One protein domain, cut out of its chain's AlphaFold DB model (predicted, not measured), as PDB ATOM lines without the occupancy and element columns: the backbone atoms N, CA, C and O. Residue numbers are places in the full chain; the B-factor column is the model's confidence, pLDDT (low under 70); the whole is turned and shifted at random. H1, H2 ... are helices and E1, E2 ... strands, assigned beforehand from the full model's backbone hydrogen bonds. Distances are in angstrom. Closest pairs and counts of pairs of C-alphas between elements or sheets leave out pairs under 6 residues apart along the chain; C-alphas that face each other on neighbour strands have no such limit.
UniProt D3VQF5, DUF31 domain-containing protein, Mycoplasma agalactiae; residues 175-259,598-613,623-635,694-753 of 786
ATOM      1  N   ASN A 175     186.740 242.670 264.715       92.56
ATOM      2  CA  ASN A 175     187.571 242.576 263.515       92.56
ATOM      3  C   ASN A 175     189.055 242.290 263.867       92.56
ATOM      4  O   ASN A 175     189.470 242.510 265.008       92.56
ATOM      5  N   PRO A 176     189.886 241.814 262.916       93.06
ATOM      6  CA  PRO A 176     191.263 241.396 263.205       93.06
ATOM      7  C   PRO A 176     192.152 242.494 263.805       93.06
ATOM      8  O   PRO A 176     192.983 242.199 264.661       93.06
ATOM      9  N   TYR A 177     191.973 243.755 263.396       95.12
ATOM     10  CA  TYR A 177     192.744 244.887 263.916       95.12
ATOM     11  C   TYR A 177     192.378 245.205 265.374       95.12
ATOM     12  O   TYR A 177     193.271 245.471 266.176       95.12
ATOM     13  N   GLU A 178     191.099 245.107 265.751       95.38
ATOM     14  CA  GLU A 178     190.688 245.218 267.159       95.38
ATOM     15  C   GLU A 178     191.288 244.084 267.999       95.38
ATOM     16  O   GLU A 178     191.888 244.338 269.038       95.38
ATOM     17  N   ILE A 179     191.203 242.835 267.522       95.19
ATOM     18  CA  ILE A 179     191.742 241.678 268.256       95.19
ATOM     19  C   ILE A 179     193.253 241.832 268.480       95.19
ATOM     20  O   ILE A 179     193.719 241.590 269.590       95.19
ATOM     21  N   ALA A 180     194.011 242.272 267.468       94.75
ATOM     22  CA  ALA A 180     195.450 242.500 267.593       94.75
ATOM     23  C   ALA A 180     195.795 243.643 268.565       94.75
ATOM     24  O   ALA A 180     196.636 243.466 269.449       94.75
ATOM     25  N   THR A 181     195.142 244.800 268.424       93.94
ATOM     26  CA  THR A 181     195.434 246.002 269.230       93.94
ATOM     27  C   THR A 181     194.995 245.866 270.692       93.94
ATOM     28  O   THR A 181     195.574 246.497 271.579       93.94
ATOM     29  N   GLU A 182     194.028 244.991 270.983       93.00
ATOM     30  CA  GLU A 182     193.608 244.676 272.351       93.00
ATOM     31  C   GLU A 182     194.497 243.620 273.060       93.00
ATOM     32  O   GLU A 182     194.315 243.405 274.262       93.00
ATOM     33  N   THR A 183     195.501 243.021 272.400       91.81
ATOM     34  CA  THR A 183     196.455 242.078 273.039       91.81
ATOM     35  C   THR A 183     197.404 242.736 274.051       91.81
ATOM     36  O   THR A 183     197.722 243.925 273.965       91.81
ATOM     37  N   ASN A 184     197.904 241.946 275.010       90.00
ATOM     38  CA  ASN A 184     198.907 242.404 275.978       90.00
ATOM     39  C   ASN A 184     200.280 242.614 275.322       90.00
ATOM     40  O   ASN A 184     200.978 243.567 275.670       90.00
ATOM     41  N   GLU A 185     200.658 241.770 274.357       91.75
ATOM     42  CA  GLU A 185     201.893 241.931 273.583       91.75
ATOM     43  C   GLU A 185     201.917 243.281 272.851       91.75
ATOM     44  O   GLU A 185     202.858 244.055 273.035       91.75
ATOM     45  N   TYR A 186     200.849 243.611 272.110       94.44
ATOM     46  CA  TYR A 186     200.728 244.881 271.387       94.44
ATOM     47  C   TYR A 186     200.843 246.086 272.329       94.44
ATOM     48  O   TYR A 186     201.652 246.983 272.096       94.44
ATOM     49  N   LYS A 187     200.059 246.103 273.418       93.19
ATOM     50  CA  LYS A 187     200.010 247.229 274.371       93.19
ATOM     51  C   LYS A 187     201.373 247.501 275.011       93.19
ATOM     52  O   LYS A 187     201.796 248.656 275.100       93.19
ATOM     53  N   ASN A 188     202.080 246.445 275.411       93.31
ATOM     54  CA  ASN A 188     203.403 246.566 276.017       93.31
ATOM     55  C   ASN A 188     204.473 246.956 274.987       93.31
ATOM     56  O   ASN A 188     205.268 247.855 275.255       93.31
ATOM     57  N   ALA A 189     204.475 246.354 273.792       94.69
ATOM     58  CA  ALA A 189     205.412 246.716 272.729       94.69
ATOM     59  C   ALA A 189     205.239 248.178 272.280       94.69
ATOM     60  O   ALA A 189     206.225 248.909 272.190       94.69
ATOM     61  N   PHE A 190     203.996 248.629 272.081       94.12
ATOM     62  CA  PHE A 190     203.674 250.005 271.691       94.12
ATOM     63  C   PHE A 190     204.077 251.031 272.764       94.12
ATOM     64  O   PHE A 190     204.634 252.084 272.446       94.12
ATOM     65  N   THR A 191     203.863 250.714 274.045       93.31
ATOM     66  CA  THR A 191     204.310 251.563 275.164       93.31
ATOM     67  C   THR A 191     205.839 251.638 275.222       93.31
ATOM     68  O   THR A 191     206.410 252.725 275.331       93.31
ATOM     69  N   ASN A 192     206.517 250.495 275.082       94.62
ATOM     70  CA  ASN A 192     207.970 250.412 275.191       94.62
ATOM     71  C   ASN A 192     208.699 251.088 274.022       94.62
ATOM     72  O   ASN A 192     209.632 251.843 274.285       94.62
ATOM     73  N   ILE A 193     208.266 250.903 272.764       95.56
ATOM     74  CA  ILE A 193     208.877 251.610 271.622       95.56
ATOM     75  C   ILE A 193     208.678 253.126 271.740       95.56
ATOM     76  O   ILE A 193     209.607 253.885 271.469       95.56
ATOM     77  N   SER A 194     207.511 253.572 272.220       91.25
ATOM     78  CA  SER A 194     207.214 254.999 272.412       91.25
ATOM     79  C   SER A 194     208.123 255.641 273.465       91.25
ATOM     80  O   SER A 194     208.578 256.766 273.266       91.25
ATOM     81  N   LYS A 195     208.439 254.930 274.557       92.94
ATOM     82  CA  LYS A 195     209.439 255.390 275.535       92.94
ATOM     83  C   LYS A 195     210.850 255.358 274.941       92.94
ATOM     84  O   LYS A 195     211.542 256.370 274.970       92.94
ATOM     85  N   TRP A 196     211.251 254.217 274.382       95.81
ATOM     86  CA  TRP A 196     212.597 253.964 273.862       95.81
ATOM     87  C   TRP A 196     213.013 254.968 272.773       95.81
ATOM     88  O   TRP A 196     214.109 255.515 272.844       95.81
ATOM     89  N   LEU A 197     212.120 255.309 271.834       95.50
ATOM     90  CA  LEU A 197     212.391 256.311 270.793       95.50
ATOM     91  C   LEU A 197     212.769 257.696 271.345       95.50
ATOM     92  O   LEU A 197     213.451 258.443 270.653       95.50
ATOM     93  N   ASN A 198     212.367 258.043 272.570       94.06
ATOM     94  CA  ASN A 198     212.650 259.346 273.173       94.06
ATOM     95  C   ASN A 198     213.920 259.377 274.048       94.06
ATOM     96  O   ASN A 198     214.294 260.464 274.473       94.06
ATOM     97  N   THR A 199     214.568 258.235 274.328       92.38
ATOM     98  CA  THR A 199     215.711 258.171 275.272       92.38
ATOM     99  C   THR A 199     216.861 257.246 274.846       92.38
ATOM    100  O   THR A 199     217.795 257.044 275.617       92.38
ATOM    101  N   ALA A 200     216.797 256.586 273.686       87.62
ATOM    102  CA  ALA A 200     217.760 255.531 273.349       87.62
ATOM    103  C   ALA A 200     219.089 256.013 272.744       87.62
ATOM    104  O   ALA A 200     220.007 255.200 272.635       87.62
ATOM    105  N   ASP A 201     219.222 257.290 272.375       81.12
ATOM    106  CA  ASP A 201     220.491 257.860 271.911       81.12
ATOM    107  C   ASP A 201     221.166 258.643 273.047       81.12
ATOM    108  O   ASP A 201     221.098 259.869 273.122       81.12
ATOM    109  N   ASN A 202     221.786 257.916 273.981       82.25
ATOM    110  CA  ASN A 202     222.479 258.498 275.139       82.25
ATOM    111  C   ASN A 202     221.555 259.430 275.961       82.25
ATOM    112  O   ASN A 202     221.877 260.594 276.186       82.25
ATOM    113  N   ASP A 203     220.371 258.920 276.327       86.62
ATOM    114  CA  ASP A 203     219.244 259.635 276.954       86.62
ATOM    115  C   ASP A 203     218.562 260.721 276.089       86.62
ATOM    116  O   ASP A 203     217.601 261.351 276.533       86.62
ATOM    117  N   ASN A 204     218.951 260.869 274.815       88.25
ATOM    118  CA  ASN A 204     218.276 261.723 273.830       88.25
ATOM    119  C   ASN A 204     217.303 260.926 272.929       88.25
ATOM    120  O   ASN A 204     217.400 259.693 272.823       88.25
ATOM    121  N   PRO A 205     216.385 261.615 272.219       92.38
ATOM    122  CA  PRO A 205     215.550 261.005 271.191       92.38
ATOM    123  C   PRO A 205     216.358 260.430 270.021       92.38
ATOM    124  O   PRO A 205     217.298 261.048 269.529       92.38
ATOM    125  N   VAL A 206     215.938 259.261 269.539       92.56
ATOM    126  CA  VAL A 206     216.538 258.560 268.396       92.56
ATOM    127  C   VAL A 206     216.414 259.392 267.124       92.56
ATOM    128  O   VAL A 206     215.335 259.899 266.820       92.56
ATOM    129  N   ASN A 207     217.483 259.456 266.326       91.25
ATOM    130  CA  ASN A 207     217.453 260.130 265.035       91.25
ATOM    131  C   ASN A 207     217.990 259.256 263.888       91.25
ATOM    132  O   ASN A 207     219.195 259.103 263.707       91.25
ATOM    133  N   PHE A 208     217.087 258.717 263.065       90.62
ATOM    134  CA  PHE A 208     217.438 257.922 261.885       90.62
ATOM    135  C   PHE A 208     217.768 258.759 260.629       90.62
ATOM    136  O   PHE A 208     218.164 258.172 259.621       90.62
ATOM    137  N   ARG A 209     217.659 260.102 260.655       85.56
ATOM    138  CA  ARG A 209     218.120 260.962 259.538       85.56
ATOM    139  C   ARG A 209     219.644 261.024 259.432       85.56
ATOM    140  O   ARG A 209     220.161 261.244 258.338       85.56
ATOM    141  N   TYR A 210     220.351 260.873 260.553       71.38
ATOM    142  CA  TYR A 210     221.803 261.030 260.641       71.38
ATOM    143  C   TYR A 210     222.497 259.701 260.953       71.38
ATOM    144  O   TYR A 210     221.924 258.799 261.560       71.38
ATOM    145  N   GLY A 211     223.756 259.577 260.529       67.31
ATOM    146  CA  GLY A 211     224.492 258.312 260.568       67.31
ATOM    147  C   GLY A 211     224.204 257.413 259.362       67.31
ATOM    148  O   GLY A 211     223.343 257.685 258.527       67.31
ATOM    149  N   GLY A 212     224.985 256.342 259.229       72.38
ATOM    150  CA  GLY A 212     224.777 255.329 258.199       72.38
ATOM    151  C   GLY A 212     223.915 254.179 258.713       72.38
ATOM    152  O   GLY A 212     223.945 253.842 259.894       72.38
ATOM    153  N   VAL A 213     223.236 253.477 257.805       75.00
ATOM    154  CA  VAL A 213     222.455 252.263 258.128       75.00
ATOM    155  C   VAL A 213     223.280 251.239 258.939       75.00
ATOM    156  O   VAL A 213     222.760 250.585 259.838       75.00
ATOM    157  N   ASN A 214     224.596 251.164 258.697       77.12
ATOM    158  CA  ASN A 214     225.516 250.305 259.447       77.12
ATOM    159  C   ASN A 214     225.866 250.814 260.862       77.12
ATOM    160  O   ASN A 214     226.021 249.986 261.754       77.12
ATOM    161  N   SER A 215     225.998 252.129 261.097       80.44
ATOM    162  CA  SER A 215     226.250 252.659 262.455       80.44
ATOM    163  C   SER A 215     225.006 252.523 263.331       80.44
ATOM    164  O   SER A 215     225.083 252.134 264.496       80.44
ATOM    165  N   ASN A 216     223.842 252.753 262.728       87.38
ATOM    166  CA  ASN A 216     222.567 252.796 263.431       87.38
ATOM    167  C   ASN A 216     221.957 251.390 263.601       87.38
ATOM    168  O   ASN A 216     220.891 251.263 264.199       87.38
ATOM    169  N   LYS A 217     222.621 250.323 263.117       89.00
ATOM    170  CA  LYS A 217     222.093 248.947 263.117       89.00
ATOM    171  C   LYS A 217     221.594 248.485 264.489       89.00
ATOM    172  O   LYS A 217     220.543 247.867 264.554       89.00
ATOM    173  N   HIS A 218     222.290 248.814 265.574       90.19
ATOM    174  CA  HIS A 218     221.863 248.418 266.919       90.19
ATOM    175  C   HIS A 218     220.518 249.057 267.335       90.19
ATOM    176  O   HIS A 218     219.688 248.394 267.954       90.19
ATOM    177  N   LEU A 219     220.257 250.307 266.925       92.38
ATOM    178  CA  LEU A 219     218.963 250.973 267.109       92.38
ATOM    179  C   LEU A 219     217.899 250.395 266.166       92.38
ATOM    180  O   LEU A 219     216.765 250.177 266.582       92.38
ATOM    181  N   LEU A 220     218.257 250.104 264.911       93.19
ATOM    182  CA  LEU A 220     217.350 249.503 263.924       93.19
ATOM    183  C   LEU A 220     216.895 248.098 264.359       93.19
ATOM    184  O   LEU A 220     215.705 247.799 264.330       93.19
ATOM    185  N   ASP A 221     217.815 247.266 264.849       93.19
ATOM    186  CA  ASP A 221     217.517 245.941 265.403       93.19
ATOM    187  C   ASP A 221     216.555 246.052 266.600       93.19
ATOM    188  O   ASP A 221     215.568 245.315 266.681       93.19
ATOM    189  N   LYS A 222     216.770 247.040 267.481       94.00
ATOM    190  CA  LYS A 222     215.898 247.282 268.638       94.00
ATOM    191  C   LYS A 222     214.522 247.843 268.264       94.00
ATOM    192  O   LYS A 222     213.527 247.488 268.893       94.00
ATOM    193  N   TYR A 223     214.431 248.644 267.202       95.19
ATOM    194  CA  TYR A 223     213.162 249.079 266.609       95.19
ATOM    195  C   TYR A 223     212.338 247.873 266.127       95.19
ATOM    196  O   TYR A 223     211.127 247.786 266.364       95.19
ATOM    197  N   TRP A 224     213.000 246.907 265.482       94.94
ATOM    198  CA  TRP A 224     212.371 245.689 264.971       94.94
ATOM    199  C   TRP A 224     211.934 244.728 266.086       94.94
ATOM    200  O   TRP A 224     210.856 244.141 265.978       94.94
ATOM    201  N   GLU A 225     212.682 244.640 267.194       94.25
ATOM    202  CA  GLU A 225     212.287 243.856 268.375       94.25
ATOM    203  C   GLU A 225     210.894 244.209 268.920       94.25
ATOM    204  O   GLU A 225     210.204 243.299 269.382       94.25
ATOM    205  N   TYR A 226     210.497 245.487 268.885       93.94
ATOM    206  CA  TYR A 226     209.155 245.937 269.278       93.94
ATOM    207  C   TYR A 226     208.147 245.828 268.130       93.94
ATOM    208  O   TYR A 226     207.019 245.372 268.324       93.94
ATOM    209  N   THR A 227     208.541 246.235 266.919       93.94
ATOM    210  CA  THR A 227     207.623 246.327 265.770       93.94
ATOM    211  C   THR A 227     207.003 244.974 265.398       93.94
ATOM    212  O   THR A 227     205.846 244.943 264.971       93.94
ATOM    213  N   LYS A 228     207.691 243.853 265.661       94.38
ATOM    214  CA  LYS A 228     207.178 242.492 265.419       94.38
ATOM    215  C   LYS A 228     205.886 242.151 266.182       94.38
ATOM    216  O   LYS A 228     205.094 241.356 265.694       94.38
ATOM    217  N   ASP A 229     205.644 242.743 267.354       94.44
ATOM    218  CA  ASP A 229     204.430 242.492 268.151       94.44
ATOM    219  C   ASP A 229     203.331 243.543 267.883       94.44
ATOM    220  O   ASP A 229     202.160 243.319 268.187       94.44
ATOM    221  N   ILE A 230     203.687 244.665 267.240       96.25
ATOM    222  CA  ILE A 230     202.777 245.765 266.873       96.25
ATOM    223  C   ILE A 230     202.212 245.566 265.453       96.25
ATOM    224  O   ILE A 230     201.019 245.760 265.204       96.25
ATOM    225  N   GLY A 231     203.067 245.190 264.496       95.69
ATOM    226  CA  GLY A 231     202.735 245.055 263.074       95.69
ATOM    227  C   GLY A 231     202.494 246.372 262.325       95.69
ATOM    228  O   GLY A 231     202.080 246.327 261.168       95.69
ATOM    229  N   ILE A 232     202.739 247.530 262.952       96.12
ATOM    230  CA  ILE A 232     202.500 248.876 262.401       96.12
ATOM    231  C   ILE A 232     203.649 249.824 262.808       96.12
ATOM    232  O   ILE A 232     204.130 249.756 263.939       96.12
ATOM    233  N   TYR A 233     204.079 250.722 261.912       95.19
ATOM    234  CA  TYR A 233     205.084 251.770 262.170       95.19
ATOM    235  C   TYR A 233     204.914 252.994 261.239       95.19
ATOM    236  O   TYR A 233     203.977 253.049 260.448       95.19
ATOM    237  N   GLY A 234     205.800 253.999 261.318       91.81
ATOM    238  CA  GLY A 234     205.846 255.131 260.364       91.81
ATOM    239  C   GLY A 234     205.065 256.400 260.760       91.81
ATOM    240  O   GLY A 234     204.933 257.337 259.968       91.81
ATOM    241  N   ASN A 235     204.535 256.464 261.985       90.50
ATOM    242  CA  ASN A 235     203.840 257.647 262.528       90.50
ATOM    243  C   ASN A 235     204.075 257.827 264.045       90.50
ATOM    244  O   ASN A 235     203.219 258.365 264.743       90.50
ATOM    245  N   TYR A 236     205.210 257.340 264.559       93.12
ATOM    246  CA  TYR A 236     205.675 257.639 265.919       93.12
ATOM    247  C   TYR A 236     206.208 259.078 265.991       93.12
ATOM    248  O   TYR A 236     206.707 259.581 264.990       93.12
ATOM    249  N   GLY A 237     206.148 259.715 267.163       91.81
ATOM    250  CA  GLY A 237     206.548 261.118 267.354       91.81
ATOM    251  C   GLY A 237     205.368 262.091 267.272       91.81
ATOM    252  O   GLY A 237     204.347 261.799 266.644       91.81
ATOM    253  N   THR A 238     205.476 263.235 267.952       91.25
ATOM    254  CA  THR A 238     204.372 264.203 268.079       91.25
ATOM    255  C   THR A 238     204.464 265.331 267.050       91.25
ATOM    256  O   THR A 238     203.444 265.676 266.450       91.25
ATOM    257  N   SER A 239     205.667 265.852 266.790       92.94
ATOM    258  CA  SER A 239     205.913 266.901 265.790       92.94
ATOM    259  C   SER A 239     206.187 266.332 264.382       92.94
ATOM    260  O   SER A 239     206.487 265.139 264.247       92.94
ATOM    261  N   PRO A 240     206.094 267.147 263.311       92.31
ATOM    262  CA  PRO A 240     206.486 266.736 261.959       92.31
ATOM    263  C   PRO A 240     207.944 266.265 261.871       92.31
ATOM    264  O   PRO A 240     208.230 265.319 261.142       92.31
ATOM    265  N   GLU A 241     208.841 266.885 262.638       94.19
ATOM    266  CA  GLU A 241     210.280 266.604 262.671       94.19
ATOM    267  C   GLU A 241     210.541 265.267 263.367       94.19
ATOM    268  O   GLU A 241     211.114 264.370 262.752       94.19
ATOM    269  N   GLN A 242     209.989 265.071 264.575       94.38
ATOM    270  CA  GLN A 242     210.080 263.799 265.306       94.38
ATOM    271  C   GLN A 242     209.564 262.613 264.482       94.38
ATOM    272  O   GLN A 242     210.106 261.512 264.560       94.38
ATOM    273  N   LYS A 243     208.527 262.826 263.662       94.38
ATOM    274  CA  LYS A 243     207.986 261.791 262.770       94.38
ATOM    275  C   LYS A 243     208.943 261.383 261.657       94.38
ATOM    276  O   LYS A 243     208.840 260.255 261.179       94.38
ATOM    277  N   VAL A 244     209.851 262.264 261.242       95.19
ATOM    278  CA  VAL A 244     210.937 261.943 260.306       95.19
ATOM    279  C   VAL A 244     212.142 261.369 261.063       95.19
ATOM    280  O   VAL A 244     212.711 260.381 260.611       95.19
ATOM    281  N   ASP A 245     212.486 261.908 262.237       93.81
ATOM    282  CA  ASP A 245     213.580 261.413 263.092       93.81
ATOM    283  C   ASP A 245     213.373 259.950 263.524       93.81
ATOM    284  O   ASP A 245     214.289 259.133 263.431       93.81
ATOM    285  N   PHE A 246     212.149 259.584 263.919       95.06
ATOM    286  CA  PHE A 246     211.776 258.224 264.335       95.06
ATOM    287  C   PHE A 246     211.435 257.284 263.159       95.06
ATOM    288  O   PHE A 246     210.934 256.169 263.372       95.06
ATOM    289  N   TYR A 247     211.673 257.701 261.910       94.94
ATOM    290  CA  TYR A 247     211.364 256.890 260.736       94.94
ATOM    291  C   TYR A 247     212.489 255.919 260.379       94.94
ATOM    292  O   TYR A 247     213.455 256.257 259.696       94.94
ATOM    293  N   ASN A 248     212.308 254.663 260.773       92.88
ATOM    294  CA  ASN A 248     213.095 253.560 260.247       92.88
ATOM    295  C   ASN A 248     212.726 253.319 258.767       92.88
ATOM    296  O   ASN A 248     211.589 252.966 258.464       92.88
ATOM    297  N   ASN A 249     213.674 253.509 257.846       89.62
ATOM    298  CA  ASN A 249     213.484 253.297 256.405       89.62
ATOM    299  C   ASN A 249     213.966 251.920 255.899       89.62
ATOM    300  O   ASN A 249     213.929 251.678 254.693       89.62
ATOM    301  N   THR A 250     214.421 251.042 256.798       92.56
ATOM    302  CA  THR A 250     214.807 249.653 256.488       92.56
ATOM    303  C   THR A 250     213.591 248.721 256.502       92.56
ATOM    304  O   THR A 250     212.463 249.148 256.767       92.56
ATOM    305  N   LEU A 251     213.809 247.431 256.248       92.31
ATOM    306  CA  LEU A 251     212.810 246.378 256.426       92.31
ATOM    307  C   LEU A 251     213.470 245.076 256.905       92.31
ATOM    308  O   LEU A 251     214.427 244.616 256.292       92.31
ATOM    309  N   SER A 252     212.936 244.453 257.961       92.19
ATOM    310  CA  SER A 252     213.443 243.186 258.515       92.19
ATOM    311  C   SER A 252     212.343 242.130 258.629       92.19
ATOM    312  O   SER A 252     211.302 242.389 259.233       92.19
ATOM    313  N   SER A 253     212.590 240.918 258.116       89.75
ATOM    314  CA  SER A 253     211.706 239.746 258.246       89.75
ATOM    315  C   SER A 253     211.376 239.400 259.697       89.75
ATOM    316  O   SER A 253     210.290 238.894 259.995       89.75
ATOM    317  N   ASP A 254     212.307 239.688 260.600       90.06
ATOM    318  CA  ASP A 254     212.239 239.318 262.013       90.06
ATOM    319  C   ASP A 254     211.567 240.431 262.835       90.06
ATOM    320  O   ASP A 254     210.994 240.176 263.893       90.06
ATOM    321  N   GLY A 255     211.555 241.652 262.284       92.31
ATOM    322  CA  GLY A 255     210.749 242.785 262.735       92.31
ATOM    323  C   GLY A 255     209.308 242.806 262.214       92.31
ATOM    324  O   GLY A 255     208.529 243.669 262.615       92.31
ATOM    325  N   MET A 256     208.940 241.880 261.322       95.44
ATOM    326  CA  MET A 256     207.567 241.724 260.833       95.44
ATOM    327  C   MET A 256     206.705 240.902 261.792       95.44
ATOM    328  O   MET A 256     207.114 239.843 262.283       95.44
ATOM    329  N   TYR A 257     205.453 241.330 261.946       96.25
ATOM    330  CA  TYR A 257     204.424 240.570 262.644       96.25
ATOM    331  C   TYR A 257     204.259 239.184 262.033       96.25
ATOM    332  O   TYR A 257     204.344 239.006 260.817       96.25
ATOM    333  N   SER A 258     204.034 238.196 262.893       95.12
ATOM    334  CA  SER A 258     203.932 236.784 262.529       95.12
ATOM    335  C   SER A 258     202.672 236.195 263.160       95.12
ATOM    336  O   SER A 258     202.419 236.400 264.347       95.12
ATOM    337  N   GLN A 259     201.859 235.500 262.366       95.50
ATOM    338  CA  GLN A 259     200.586 234.946 262.834       95.50
ATOM    339  C   GLN A 259     200.815 233.817 263.850       95.50
ATOM    340  O   GLN A 259     201.708 232.987 263.682       95.50
ATOM    341  N   LYS A 598     190.079 248.600 258.918       93.19
ATOM    342  CA  LYS A 598     191.544 248.595 258.837       93.19
ATOM    343  C   LYS A 598     192.090 247.168 258.775       93.19
ATOM    344  O   LYS A 598     191.779 246.328 259.617       93.19
ATOM    345  N   HIS A 599     192.953 246.906 257.796       96.00
ATOM    346  CA  HIS A 599     193.686 245.644 257.716       96.00
ATOM    347  C   HIS A 599     194.812 245.593 258.766       96.00
ATOM    348  O   HIS A 599     195.389 246.628 259.102       96.00
ATOM    349  N   HIS A 600     195.157 244.398 259.254       97.06
ATOM    350  CA  HIS A 600     196.299 244.160 260.144       97.06
ATOM    351  C   HIS A 600     196.979 242.825 259.788       97.06
ATOM    352  O   HIS A 600     196.251 241.867 259.508       97.06
ATOM    353  N   PRO A 601     198.328 242.709 259.838       97.00
ATOM    354  CA  PRO A 601     199.040 241.498 259.410       97.00
ATOM    355  C   PRO A 601     198.771 240.241 260.255       97.00
ATOM    356  O   PRO A 601     199.267 239.165 259.923       97.00
ATOM    357  N   ILE A 602     197.977 240.335 261.328       96.88
ATOM    358  CA  ILE A 602     197.378 239.181 262.012       96.88
ATOM    359  C   ILE A 602     196.446 238.372 261.098       96.88
ATOM    360  O   ILE A 602     196.223 237.197 261.368       96.88
ATOM    361  N   LYS A 603     195.907 238.944 260.013       96.75
ATOM    362  CA  LYS A 603     195.088 238.196 259.052       96.75
ATOM    363  C   LYS A 603     195.881 237.816 257.808       96.75
ATOM    364  O   LYS A 603     196.607 238.628 257.242       96.75
ATOM    365  N   THR A 604     195.737 236.566 257.374       97.25
ATOM    366  CA  THR A 604     196.400 236.047 256.175       97.25
ATOM    367  C   THR A 604     195.970 236.830 254.936       97.25
ATOM    368  O   THR A 604     194.776 237.011 254.693       97.25
ATOM    369  N   THR A 605     196.953 237.271 254.150       97.00
ATOM    370  CA  THR A 605     196.740 237.987 252.884       97.00
ATOM    371  C   THR A 605     197.245 237.135 251.730       97.00
ATOM    372  O   THR A 605     198.357 236.605 251.785       97.00
ATOM    373  N   LEU A 606     196.431 237.007 250.686       97.06
ATOM    374  CA  LEU A 606     196.756 236.302 249.451       97.06
ATOM    375  C   LEU A 606     196.670 237.294 248.292       97.06
ATOM    376  O   LEU A 606     195.762 238.123 248.237       97.06
ATOM    377  N   TYR A 607     197.651 237.259 247.400       96.38
ATOM    378  CA  TYR A 607     197.824 238.289 246.381       96.38
ATOM    379  C   TYR A 607     198.449 237.707 245.114       96.38
ATOM    380  O   TYR A 607     199.254 236.779 245.185       96.38
ATOM    381  N   GLY A 608     198.054 238.210 243.944       94.88
ATOM    382  CA  GLY A 608     198.436 237.592 242.675       94.88
ATOM    383  C   GLY A 608     198.073 238.398 241.434       94.88
ATOM    384  O   GLY A 608     197.242 239.309 241.466       94.88
ATOM    385  N   GLY A 609     198.737 238.046 240.340       93.38
ATOM    386  CA  GLY A 609     198.677 238.749 239.067       93.38
ATOM    387  C   GLY A 609     199.740 238.216 238.117       93.38
ATOM    388  O   GLY A 609     200.075 237.035 238.173       93.38
ATOM    389  N   TYR A 610     200.267 239.074 237.246       90.88
ATOM    390  CA  TYR A 610     201.032 238.664 236.066       90.88
ATOM    391  C   TYR A 610     202.469 239.222 236.034       90.88
ATOM    392  O   TYR A 610     202.750 240.115 235.230       90.88
ATOM    393  N   PRO A 611     203.396 238.742 236.891       87.31
ATOM    394  CA  PRO A 611     204.811 239.080 236.769       87.31
ATOM    395  C   PRO A 611     205.434 238.583 235.460       87.31
ATOM    396  O   PRO A 611     205.007 237.592 234.857       87.31
ATOM    397  N   ALA A 612     206.505 239.265 235.070       76.75
ATOM    398  CA  ALA A 612     207.432 238.798 234.059       76.75
ATOM    399  C   ALA A 612     208.211 237.575 234.576       76.75
ATOM    400  O   ALA A 612     208.627 237.534 235.733       76.75
ATOM    401  N   ILE A 613     208.429 236.600 233.696       73.00
ATOM    402  CA  ILE A 613     209.471 235.572 233.830       73.00
ATOM    403  C   ILE A 613     210.778 236.122 233.239       73.00
ATOM    404  O   ILE A 613     211.853 235.949 233.804       73.00
ATOM    405  N   ALA A 623     200.809 234.452 245.631       92.75
ATOM    406  CA  ALA A 623     201.557 234.301 246.868       92.75
ATOM    407  C   ALA A 623     200.637 234.452 248.091       92.75
ATOM    408  O   ALA A 623     199.598 235.118 248.040       92.75
ATOM    409  N   LYS A 624     201.056 233.859 249.213       93.88
ATOM    410  CA  LYS A 624     200.417 233.987 250.528       93.88
ATOM    411  C   LYS A 624     201.389 234.601 251.526       93.88
ATOM    412  O   LYS A 624     202.570 234.265 251.537       93.88
ATOM    413  N   SER A 625     200.868 235.445 252.409       94.31
ATOM    414  CA  SER A 625     201.597 235.998 253.543       94.31
ATOM    415  C   SER A 625     200.830 235.782 254.850       94.31
ATOM    416  O   SER A 625     199.665 236.167 254.975       94.31
ATOM    417  N   GLN A 626     201.495 235.154 255.825       94.06
ATOM    418  CA  GLN A 626     200.987 234.906 257.183       94.06
ATOM    419  C   GLN A 626     201.651 235.851 258.204       94.06
ATOM    420  O   GLN A 626     202.089 235.452 259.286       94.06
ATOM    421  N   GLY A 627     201.765 237.124 257.828       94.94
ATOM    422  CA  GLY A 627     202.433 238.157 258.606       94.94
ATOM    423  C   GLY A 627     202.780 239.374 257.754       94.94
ATOM    424  O   GLY A 627     202.317 239.507 256.624       94.94
ATOM    425  N   GLY A 628     203.624 240.252 258.284       96.25
ATOM    426  CA  GLY A 628     204.084 241.455 257.589       96.25
ATOM    427  C   GLY A 628     204.195 242.653 258.518       96.25
ATOM    428  O   GLY A 628     204.136 242.517 259.740       96.25
ATOM    429  N   VAL A 629     204.347 243.841 257.947       97.50
ATOM    430  CA  VAL A 629     204.346 245.093 258.710       97.50
ATOM    431  C   VAL A 629     203.726 246.223 257.892       97.50
ATOM    432  O   VAL A 629     204.005 246.366 256.704       97.50
ATOM    433  N   ILE A 630     202.857 247.019 258.516       97.88
ATOM    434  CA  ILE A 630     202.202 248.169 257.888       97.88
ATOM    435  C   ILE A 630     203.015 249.430 258.157       97.88
ATOM    436  O   ILE A 630     203.129 249.878 259.299       97.88
ATOM    437  N   ASN A 631     203.517 250.045 257.093       96.81
ATOM    438  CA  ASN A 631     203.979 251.420 257.137       96.81
ATOM    439  C   ASN A 631     202.767 252.351 257.007       96.81
ATOM    440  O   ASN A 631     202.005 252.274 256.040       96.81
ATOM    441  N   VAL A 632     202.581 253.234 257.985       95.88
ATOM    442  CA  VAL A 632     201.486 254.206 258.009       95.88
ATOM    443  C   VAL A 632     201.637 255.247 256.895       95.88
ATOM    444  O   VAL A 632     200.640 255.585 256.256       95.88
ATOM    445  N   GLN A 633     202.853 255.753 256.669       94.50
ATOM    446  CA  GLN A 633     203.156 256.836 255.728       94.50
ATOM    447  C   GLN A 633     204.675 256.891 255.474       94.50
ATOM    448  O   GLN A 633     205.452 256.928 256.427       94.50
ATOM    449  N   ASN A 634     205.114 256.967 254.210       93.50
ATOM    450  CA  ASN A 634     206.535 257.168 253.891       93.50
ATOM    451  C   ASN A 634     206.995 258.565 254.336       93.50
ATOM    452  O   ASN A 634     206.563 259.560 253.757       93.50
ATOM    453  N   ARG A 635     207.887 258.652 255.329       94.88
ATOM    454  CA  ARG A 635     208.409 259.939 255.838       94.88
ATOM    455  C   ARG A 635     209.553 260.513 255.013       94.88
ATOM    456  O   ARG A 635     209.807 261.707 255.093       94.88
ATOM    457  N   SER A 694     198.994 254.249 253.382       96.81
ATOM    458  CA  SER A 694     199.495 253.156 254.205       96.81
ATOM    459  C   SER A 694     199.619 251.892 253.367       96.81
ATOM    460  O   SER A 694     198.728 251.558 252.580       96.81
ATOM    461  N   HIS A 695     200.729 251.188 253.538       96.62
ATOM    462  CA  HIS A 695     201.035 249.983 252.785       96.62
ATOM    463  C   HIS A 695     201.579 248.900 253.705       96.62
ATOM    464  O   HIS A 695     202.319 249.177 254.648       96.62
ATOM    465  N   MET A 696     201.207 247.656 253.421       97.12
ATOM    466  CA  MET A 696     201.743 246.490 254.105       97.12
ATOM    467  C   MET A 696     202.890 245.896 253.298       97.12
ATOM    468  O   MET A 696     202.689 245.505 252.149       97.12
ATOM    469  N   TYR A 697     204.058 245.767 253.918       96.56
ATOM    470  CA  TYR A 697     205.109 244.867 253.464       96.56
ATOM    471  C   TYR A 697     204.757 243.441 253.898       96.56
ATOM    472  O   TYR A 697     204.607 243.172 255.092       96.56
ATOM    473  N   THR A 698     204.589 242.531 252.940       95.12
ATOM    474  CA  THR A 698     204.274 241.119 253.195       95.12
ATOM    475  C   THR A 698     205.448 240.385 253.842       95.12
ATOM    476  O   THR A 698     206.600 240.553 253.434       95.12
ATOM    477  N   LYS A 699     205.165 239.510 254.817       92.25
ATOM    478  CA  LYS A 699     206.143 238.519 255.284       92.25
ATOM    479  C   LYS A 699     206.182 237.342 254.316       92.25
ATOM    480  O   LYS A 699     205.169 236.664 254.124       92.25
ATOM    481  N   VAL A 700     207.339 237.119 253.706       82.56
ATOM    482  CA  VAL A 700     207.591 235.967 252.834       82.56
ATOM    483  C   VAL A 700     207.750 234.718 253.700       82.56
ATOM    484  O   VAL A 700     208.383 234.757 254.754       82.56
ATOM    485  N   LEU A 701     207.146 233.613 253.269       66.31
ATOM    486  CA  LEU A 701     207.280 232.311 253.915       66.31
ATOM    487  C   LEU A 701     208.380 231.512 253.198       66.31
ATOM    488  O   LEU A 701     208.397 231.485 251.969       66.31
ATOM    489  N   ASN A 702     209.238 230.839 253.977       56.78
ATOM    490  CA  ASN A 702     210.478 230.124 253.604       56.78
ATOM    491  C   ASN A 702     211.742 231.007 253.501       56.78
ATOM    492  O   ASN A 702     211.962 231.690 252.509       56.78
ATOM    493  N   ASN A 703     212.650 230.876 254.479       42.19
ATOM    494  CA  ASN A 703     213.958 231.559 254.504       42.19
ATOM    495  C   ASN A 703     215.051 230.848 253.665       42.19
ATOM    496  O   ASN A 703     216.214 231.245 253.697       42.19
ATOM    497  N   ASN A 704     214.710 229.790 252.924       38.84
ATOM    498  CA  ASN A 704     215.674 228.925 252.233       38.84
ATOM    499  C   ASN A 704     215.869 229.330 250.760       38.84
ATOM    500  O   ASN A 704     215.506 228.574 249.865       38.84
ATOM    501  N   ASN A 705     216.460 230.508 250.530       39.59
ATOM    502  CA  ASN A 705     217.043 231.014 249.265       39.59
ATOM    503  C   ASN A 705     216.183 231.077 247.979       39.59
ATOM    504  O   ASN A 705     216.621 231.711 247.019       39.59
ATOM    505  N   ASN A 706     214.991 230.486 247.925       46.06
ATOM    506  CA  ASN A 706     214.158 230.474 246.722       46.06
ATOM    507  C   ASN A 706     213.096 231.587 246.783       46.06
ATOM    508  O   ASN A 706     212.133 231.499 247.545       46.06
ATOM    509  N   ASN A 707     213.213 232.593 245.908       54.12
ATOM    510  CA  ASN A 707     212.269 233.721 245.768       54.12
ATOM    511  C   ASN A 707     210.868 233.320 245.230       54.12
ATOM    512  O   ASN A 707     210.038 234.168 244.900       54.12
ATOM    513  N   GLU A 708     210.574 232.020 245.149       54.34
ATOM    514  CA  GLU A 708     209.353 231.437 244.584       54.34
ATOM    515  C   GLU A 708     208.064 232.019 245.185       54.34
ATOM    516  O   GLU A 708     207.096 232.214 244.454       54.34
ATOM    517  N   ASN A 709     208.070 232.389 246.468       63.59
ATOM    518  CA  ASN A 709     206.902 232.919 247.185       63.59
ATOM    519  C   ASN A 709     206.714 234.449 247.100       63.59
ATOM    520  O   ASN A 709     205.839 234.986 247.780       63.59
ATOM    521  N   VAL A 710     207.508 235.164 246.294       78.81
ATOM    522  CA  VAL A 710     207.421 236.630 246.124       78.81
ATOM    523  C   VAL A 710     206.966 236.973 244.704       78.81
ATOM    524  O   VAL A 710     207.316 236.275 243.752       78.81
ATOM    525  N   LEU A 711     206.182 238.037 244.520       86.38
ATOM    526  CA  LEU A 711     205.841 238.527 243.184       86.38
ATOM    527  C   LEU A 711     206.905 239.522 242.704       86.38
ATOM    528  O   LEU A 711     207.159 240.534 243.354       86.38
ATOM    529  N   GLU A 712     207.515 239.229 241.558       81.31
ATOM    530  CA  GLU A 712     208.663 239.964 241.007       81.31
ATOM    531  C   GLU A 712     208.217 241.074 240.027       81.31
ATOM    532  O   GLU A 712     207.052 241.485 240.016       81.31
ATOM    533  N   SER A 713     209.134 241.599 239.211       74.69
ATOM    534  CA  SER A 713     208.875 242.644 238.206       74.69
ATOM    535  C   SER A 713     207.644 242.356 237.332       74.69
ATOM    536  O   SER A 713     207.403 241.222 236.926       74.69
ATOM    537  N   GLY A 714     206.847 243.384 237.025       72.31
ATOM    538  CA  GLY A 714     205.588 243.253 236.269       72.31
ATOM    539  C   GLY A 714     204.370 242.833 237.109       72.31
ATOM    540  O   GLY A 714     203.239 242.997 236.661       72.31
ATOM    541  N   SER A 715     204.561 242.377 238.355       84.62
ATOM    542  CA  SER A 715     203.450 242.078 239.279       84.62
ATOM    543  C   SER A 715     202.718 243.313 239.819       84.62
ATOM    544  O   SER A 715     201.749 243.182 240.574       84.62
ATOM    545  N   SER A 716     203.157 244.512 239.454       92.38
ATOM    546  CA  SER A 716     202.454 245.767 239.699       92.38
ATOM    547  C   SER A 716     200.984 245.661 239.291       92.38
ATOM    548  O   SER A 716     200.658 245.128 238.232       92.38
ATOM    549  N   GLY A 717     200.088 246.124 240.153       95.75
ATOM    550  CA  GLY A 717     198.644 246.061 239.971       95.75
ATOM    551  C   GLY A 717     198.014 244.751 240.447       95.75
ATOM    552  O   GLY A 717     196.793 244.626 240.379       95.75
ATOM    553  N   SER A 718     198.805 243.779 240.930       96.69
ATOM    554  CA  SER A 718     198.282 242.515 241.475       96.69
ATOM    555  C   SER A 718     197.264 242.777 242.585       96.69
ATOM    556  O   SER A 718     197.513 243.555 243.510       96.69
ATOM    557  N   LEU A 719     196.122 242.101 242.490       98.00
ATOM    558  CA  LEU A 719     195.044 242.148 243.474       98.00
ATOM    559  C   LEU A 719     195.512 241.512 244.787       98.00
ATOM    560  O   LEU A 719     196.100 240.430 244.762       98.00
ATOM    561  N   ALA A 720     195.208 242.147 245.923       97.94
ATOM    562  CA  ALA A 720     195.408 241.576 247.252       97.94
ATOM    563  C   ALA A 720     194.081 241.445 248.014       97.94
ATOM    564  O   ALA A 720     193.341 242.420 248.186       97.94
ATOM    565  N   ILE A 721     193.815 240.239 248.515       98.44
ATOM    566  CA  ILE A 721     192.647 239.891 249.328       98.44
ATOM    567  C   ILE A 721     193.067 239.279 250.665       98.44
ATOM    568  O   ILE A 721     194.158 238.726 250.797       98.44
ATOM    569  N   ASP A 722     192.186 239.338 251.659       97.94
ATOM    570  CA  ASP A 722     192.336 238.547 252.877       97.94
ATOM    571  C   ASP A 722     191.768 237.128 252.700       97.94
ATOM    572  O   ASP A 722     191.030 236.829 251.757       97.94
ATOM    573  N   SER A 723     192.060 236.247 253.653       97.69
ATOM    574  CA  SER A 723     191.518 234.883 253.724       97.69
ATOM    575  C   SER A 723     190.000 234.791 254.003       97.69
ATOM    576  O   SER A 723     189.489 233.712 254.301       97.69
ATOM    577  N   SER A 724     189.245 235.890 253.886       97.06
ATOM    578  CA  SER A 724     187.777 235.912 253.762       97.06
ATOM    579  C   SER A 724     187.299 236.434 252.396       97.06
ATOM    580  O   SER A 724     186.129 236.798 252.271       97.06
ATOM    581  N   PHE A 725     188.183 236.481 251.392       97.31
ATOM    582  CA  PHE A 725     187.958 237.090 250.074       97.31
ATOM    583  C   PHE A 725     187.650 238.600 250.123       97.31
ATOM    584  O   PHE A 725     187.087 239.150 249.178       97.31
ATOM    585  N   ASN A 726     188.001 239.305 251.207       97.06
ATOM    586  CA  ASN A 726     187.825 240.755 251.262       97.06
ATOM    587  C   ASN A 726     188.968 241.469 250.535       97.06
ATOM    588  O   ASN A 726     190.129 241.151 250.775       97.06
ATOM    589  N   LEU A 727     188.662 242.489 249.728       97.75
ATOM    590  CA  LEU A 727     189.670 243.353 249.109       97.75
ATOM    591  C   LEU A 727     190.495 244.082 250.187       97.75
ATOM    592  O   LEU A 727     189.962 244.907 250.941       97.75
ATOM    593  N   VAL A 728     191.799 243.798 250.232       96.81
ATOM    594  CA  VAL A 728     192.768 244.420 251.150       96.81
ATOM    595  C   VAL A 728     193.437 245.626 250.503       96.81
ATOM    596  O   VAL A 728     193.590 246.656 251.159       96.81
ATOM    597  N   GLY A 729     193.822 245.514 249.231       97.44
ATOM    598  CA  GLY A 729     194.648 246.519 248.573       97.44
ATOM    599  C   GLY A 729     195.193 246.077 247.220       97.44
ATOM    600  O   GLY A 729     194.687 245.138 246.601       97.44
ATOM    601  N   ILE A 730     196.254 246.753 246.782       97.50
ATOM    602  CA  ILE A 730     196.940 246.488 245.517       97.50
ATOM    603  C   ILE A 730     198.456 246.403 245.714       97.50
ATOM    604  O   ILE A 730     199.056 247.263 246.360       97.50
ATOM    605  N   ASN A 731     199.096 245.374 245.158       96.44
ATOM    606  CA  ASN A 731     200.556 245.308 245.083       96.44
ATOM    607  C   ASN A 731     201.074 246.420 244.161       96.44
ATOM    608  O   ASN A 731     200.552 246.580 243.055       96.44
ATOM    609  N   TYR A 732     202.098 247.159 244.588       92.81
ATOM    610  CA  TYR A 732     202.726 248.205 243.765       92.81
ATOM    611  C   TYR A 732     204.255 248.121 243.692       92.81
ATOM    612  O   TYR A 732     204.856 248.777 242.846       92.81
ATOM    613  N   LEU A 733     204.900 247.329 244.554       89.88
ATOM    614  CA  LEU A 733     206.357 247.250 244.618       89.88
ATOM    615  C   LEU A 733     206.814 245.866 245.084       89.88
ATOM    616  O   LEU A 733     206.291 245.316 246.052       89.88
ATOM    617  N   HIS A 734     207.846 245.340 244.429       89.62
ATOM    618  CA  HIS A 734     208.728 244.320 244.989       89.62
ATOM    619  C   HIS A 734     209.944 245.026 245.602       89.62
ATOM    620  O   HIS A 734     210.547 245.872 244.944       89.62
ATOM    621  N   THR A 735     210.288 244.716 246.852       88.00
ATOM    622  CA  THR A 735     211.392 245.366 247.574       88.00
ATOM    623  C   THR A 735     212.392 244.353 248.127       88.00
ATOM    624  O   THR A 735     212.028 243.220 248.452       88.00
ATOM    625  N   HIS A 736     213.648 244.788 248.252       90.38
ATOM    626  CA  HIS A 736     214.747 244.058 248.882       90.38
ATOM    627  C   HIS A 736     215.531 244.995 249.802       90.38
ATOM    628  O   HIS A 736     216.211 245.912 249.337       90.38
ATOM    629  N   ASP A 737     215.459 244.749 251.107       89.88
ATOM    630  CA  ASP A 737     216.347 245.377 252.078       89.88
ATOM    631  C   ASP A 737     217.691 244.638 252.113       89.88
ATOM    632  O   ASP A 737     217.752 243.430 252.359       89.88
ATOM    633  N   LYS A 738     218.783 245.373 251.883       88.62
ATOM    634  CA  LYS A 738     220.143 244.817 251.808       88.62
ATOM    635  C   LYS A 738     220.839 244.663 253.166       88.62
ATOM    636  O   LYS A 738     221.848 243.965 253.220       88.62
ATOM    637  N   LEU A 739     220.347 245.293 254.236       89.38
ATOM    638  CA  LEU A 739     220.896 245.154 255.593       89.38
ATOM    639  C   LEU A 739     220.417 243.850 256.243       89.38
ATOM    640  O   LEU A 739     221.204 243.152 256.879       89.38
ATOM    641  N   TYR A 740     219.138 243.523 256.050       89.12
ATOM    642  CA  TYR A 740     218.473 242.338 256.599       89.12
ATOM    643  C   TYR A 740     218.245 241.224 255.567       89.12
ATOM    644  O   TYR A 740     217.638 240.207 255.892       89.12
ATOM    645  N   ASN A 741     218.683 241.415 254.317       87.81
ATOM    646  CA  ASN A 741     218.397 240.531 253.176       87.81
ATOM    647  C   ASN A 741     216.895 240.186 253.031       87.81
ATOM    648  O   ASN A 741     216.525 239.077 252.647       87.81
ATOM    649  N   THR A 742     216.019 241.126 253.385       88.38
ATOM    650  CA  THR A 742     214.573 240.895 253.470       88.38
ATOM    651  C   THR A 742     213.905 241.262 252.151       88.38
ATOM    652  O   THR A 742     213.872 242.430 251.766       88.38
ATOM    653  N   TYR A 743     213.349 240.263 251.469       90.00
ATOM    654  CA  TYR A 743     212.483 240.452 250.305       90.00
ATOM    655  C   TYR A 743     211.024 240.590 250.745       90.00
ATOM    656  O   TYR A 743     210.598 239.947 251.705       90.00
ATOM    657  N   SER A 744     210.247 241.419 250.047       92.19
ATOM    658  CA  SER A 744     208.828 241.633 250.351       92.19
ATOM    659  C   SER A 744     208.063 242.199 249.148       92.19
ATOM    660  O   SER A 744     208.663 242.723 248.205       92.19
ATOM    661  N   ASN A 745     206.733 242.127 249.191       93.56
ATOM    662  CA  ASN A 745     205.846 242.909 248.333       93.56
ATOM    663  C   ASN A 745     205.126 243.978 249.158       93.56
ATOM    664  O   ASN A 745     204.624 243.691 250.244       93.56
ATOM    665  N   ALA A 746     205.051 245.198 248.629       94.75
ATOM    666  CA  ALA A 746     204.313 246.293 249.245       94.75
ATOM    667  C   ALA A 746     202.904 246.390 248.647       94.75
ATOM    668  O   ALA A 746     202.726 246.625 247.448       94.75
ATOM    669  N   ILE A 747     201.899 246.224 249.504       97.12
ATOM    670  CA  ILE A 747     200.478 246.294 249.166       97.12
ATOM    671  C   ILE A 747     199.926 247.616 249.699       97.12
ATOM    672  O   ILE A 747     199.815 247.784 250.913       97.12
ATOM    673  N   SER A 748     199.574 248.552 248.814       96.81
ATOM    674  CA  SER A 748     198.875 249.786 249.192       96.81
ATOM    675  C   SER A 748     197.443 249.438 249.602       96.81
ATOM    676  O   SER A 748     196.742 248.749 248.860       96.81
ATOM    677  N   LEU A 749     197.045 249.831 250.812       97.62
ATOM    678  CA  LEU A 749     195.805 249.376 251.444       97.62
ATOM    679  C   LEU A 749     194.579 250.149 250.934       97.62
ATOM    680  O   LEU A 749     194.674 251.313 250.565       97.62
ATOM    681  N   MET A 750     193.402 249.517 250.971       97.06
ATOM    682  CA  MET A 750     192.122 250.187 250.690       97.06
ATOM    683  C   MET A 750     191.632 251.085 251.835       97.06
ATOM    684  O   MET A 750     190.749 251.913 251.624       97.06
ATOM    685  N   GLU A 751     192.168 250.908 253.043       95.88
ATOM    686  CA  GLU A 751     191.888 251.752 254.205       95.88
ATOM    687  C   GLU A 751     193.170 251.952 255.011       95.88
ATOM    688  O   GLU A 751     193.809 250.991 255.456       95.88
ATOM    689  N   GLY A 752     193.555 253.216 255.142       94.25
ATOM    690  CA  GLY A 752     194.819 253.646 255.708       94.25
ATOM    691  C   GLY A 752     194.838 253.710 257.233       94.25
ATOM    692  O   GLY A 752     193.816 253.774 257.918       94.25
ATOM    693  N   HIS A 753     196.049 253.734 257.780       94.00
ATOM    694  CA  HIS A 753     196.302 253.835 259.219       94.00
ATOM    695  C   HIS A 753     196.714 255.241 259.671       94.00
ATOM    696  O   HIS A 753     196.815 255.478 260.873       94.00
TER     697      HIS A 753
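This is residues 175 to 259, 598 to 613, 623 to 635 and 694 to 753 of the 786 residues of the protein "DUF31 domain-containing protein" of Mycoplasma agalactiae (UniProt D3VQF5). One antiparallel sheet of seven strands is folded back on itself and curled like part of a barrel, with E2, E1 and E5 facing E7, E4 and E3, and the bending strand E6 as the hinge. Beyond edge strand E3, the helical hairpin H2 and H3 makes a separate helical side, and H3 only grazes the sheet with residues 227 to 230. The printed part has 174 residues, with H1 to H4 and then E1 to E7 along the chain, and the sheet order is E2, E1, E5, E6, E7, E4, E3. The class is mixed, with 79 residues, under half, in named elements; the whole is compact, with a radius of gyration of the C-alphas of 16.0 A and spans of 49 by 35 by 30 A.

In the sheet, E6 is residues 727 to 737, 26.9 A long, and E7 is 742 to 749, 20.7 A, ending at C-alpha 749 (195.805, 249.376, 251.444). E5 is 719 to 722, E1 605 to 609, E2 623 to 625, E3 627 to 631 and E4 695 to 698. H3 is 217 to 230, 19.9 A, and H2 is 184 to 196, 18.0 A. H1 is 176 to 181, beginning at C-alpha 176 (191.263, 241.396, 263.205), and H4 is 240 to 245.

E5, E6 and E7 form a meander, each the antiparallel neighbour of the one before; with E4, the neighbour of E7, they make a Greek key. Within hydrogen-bond range are N 720 and O 729 of E5 and E6, 3.1 A; N 748 and O 730 of E7 and E6, 2.8 A; N 696 and O 747 of E4 and E7, 2.9 A; N 629 and O 697 of E3 and E4, 2.9 A; N 606 and O 721 of E1 and E5, 2.9 A; and N 623 and O 607 of E2 and E1, 2.8 A. E6 bends by 64 degrees at residue 732. E2 runs on into E3 at 80 degrees. H2 and H3 touch, closest at the C-alphas of Tyr 186 and Ile 230, 5.0 A, at a shallow tilt of 31 degrees, opposite ways. H1 is close to H2 but not clearly touching, with the C-alphas of Ala 180 and Tyr 186 6.9 A apart. H4 touches no helix and is not on the sheet. In H1, H2 and H4 every O i to N i+4 pair is within hydrogen-bond range; in H3, 7 of 10 are.

The C-alphas of Asp 203 and Ile 613, the two farthest apart, are 50.3 A apart. Across the cuts, C-alphas 259 and 598 are 16.9 A apart, 613 and 623 15.3 A, and 635 and 694 11.3 A. The links H2 to H3 and E4 to E5 are long. Mean pLDDT of the printed part is 90.0; residues 211 and 701 to 709 are under 70.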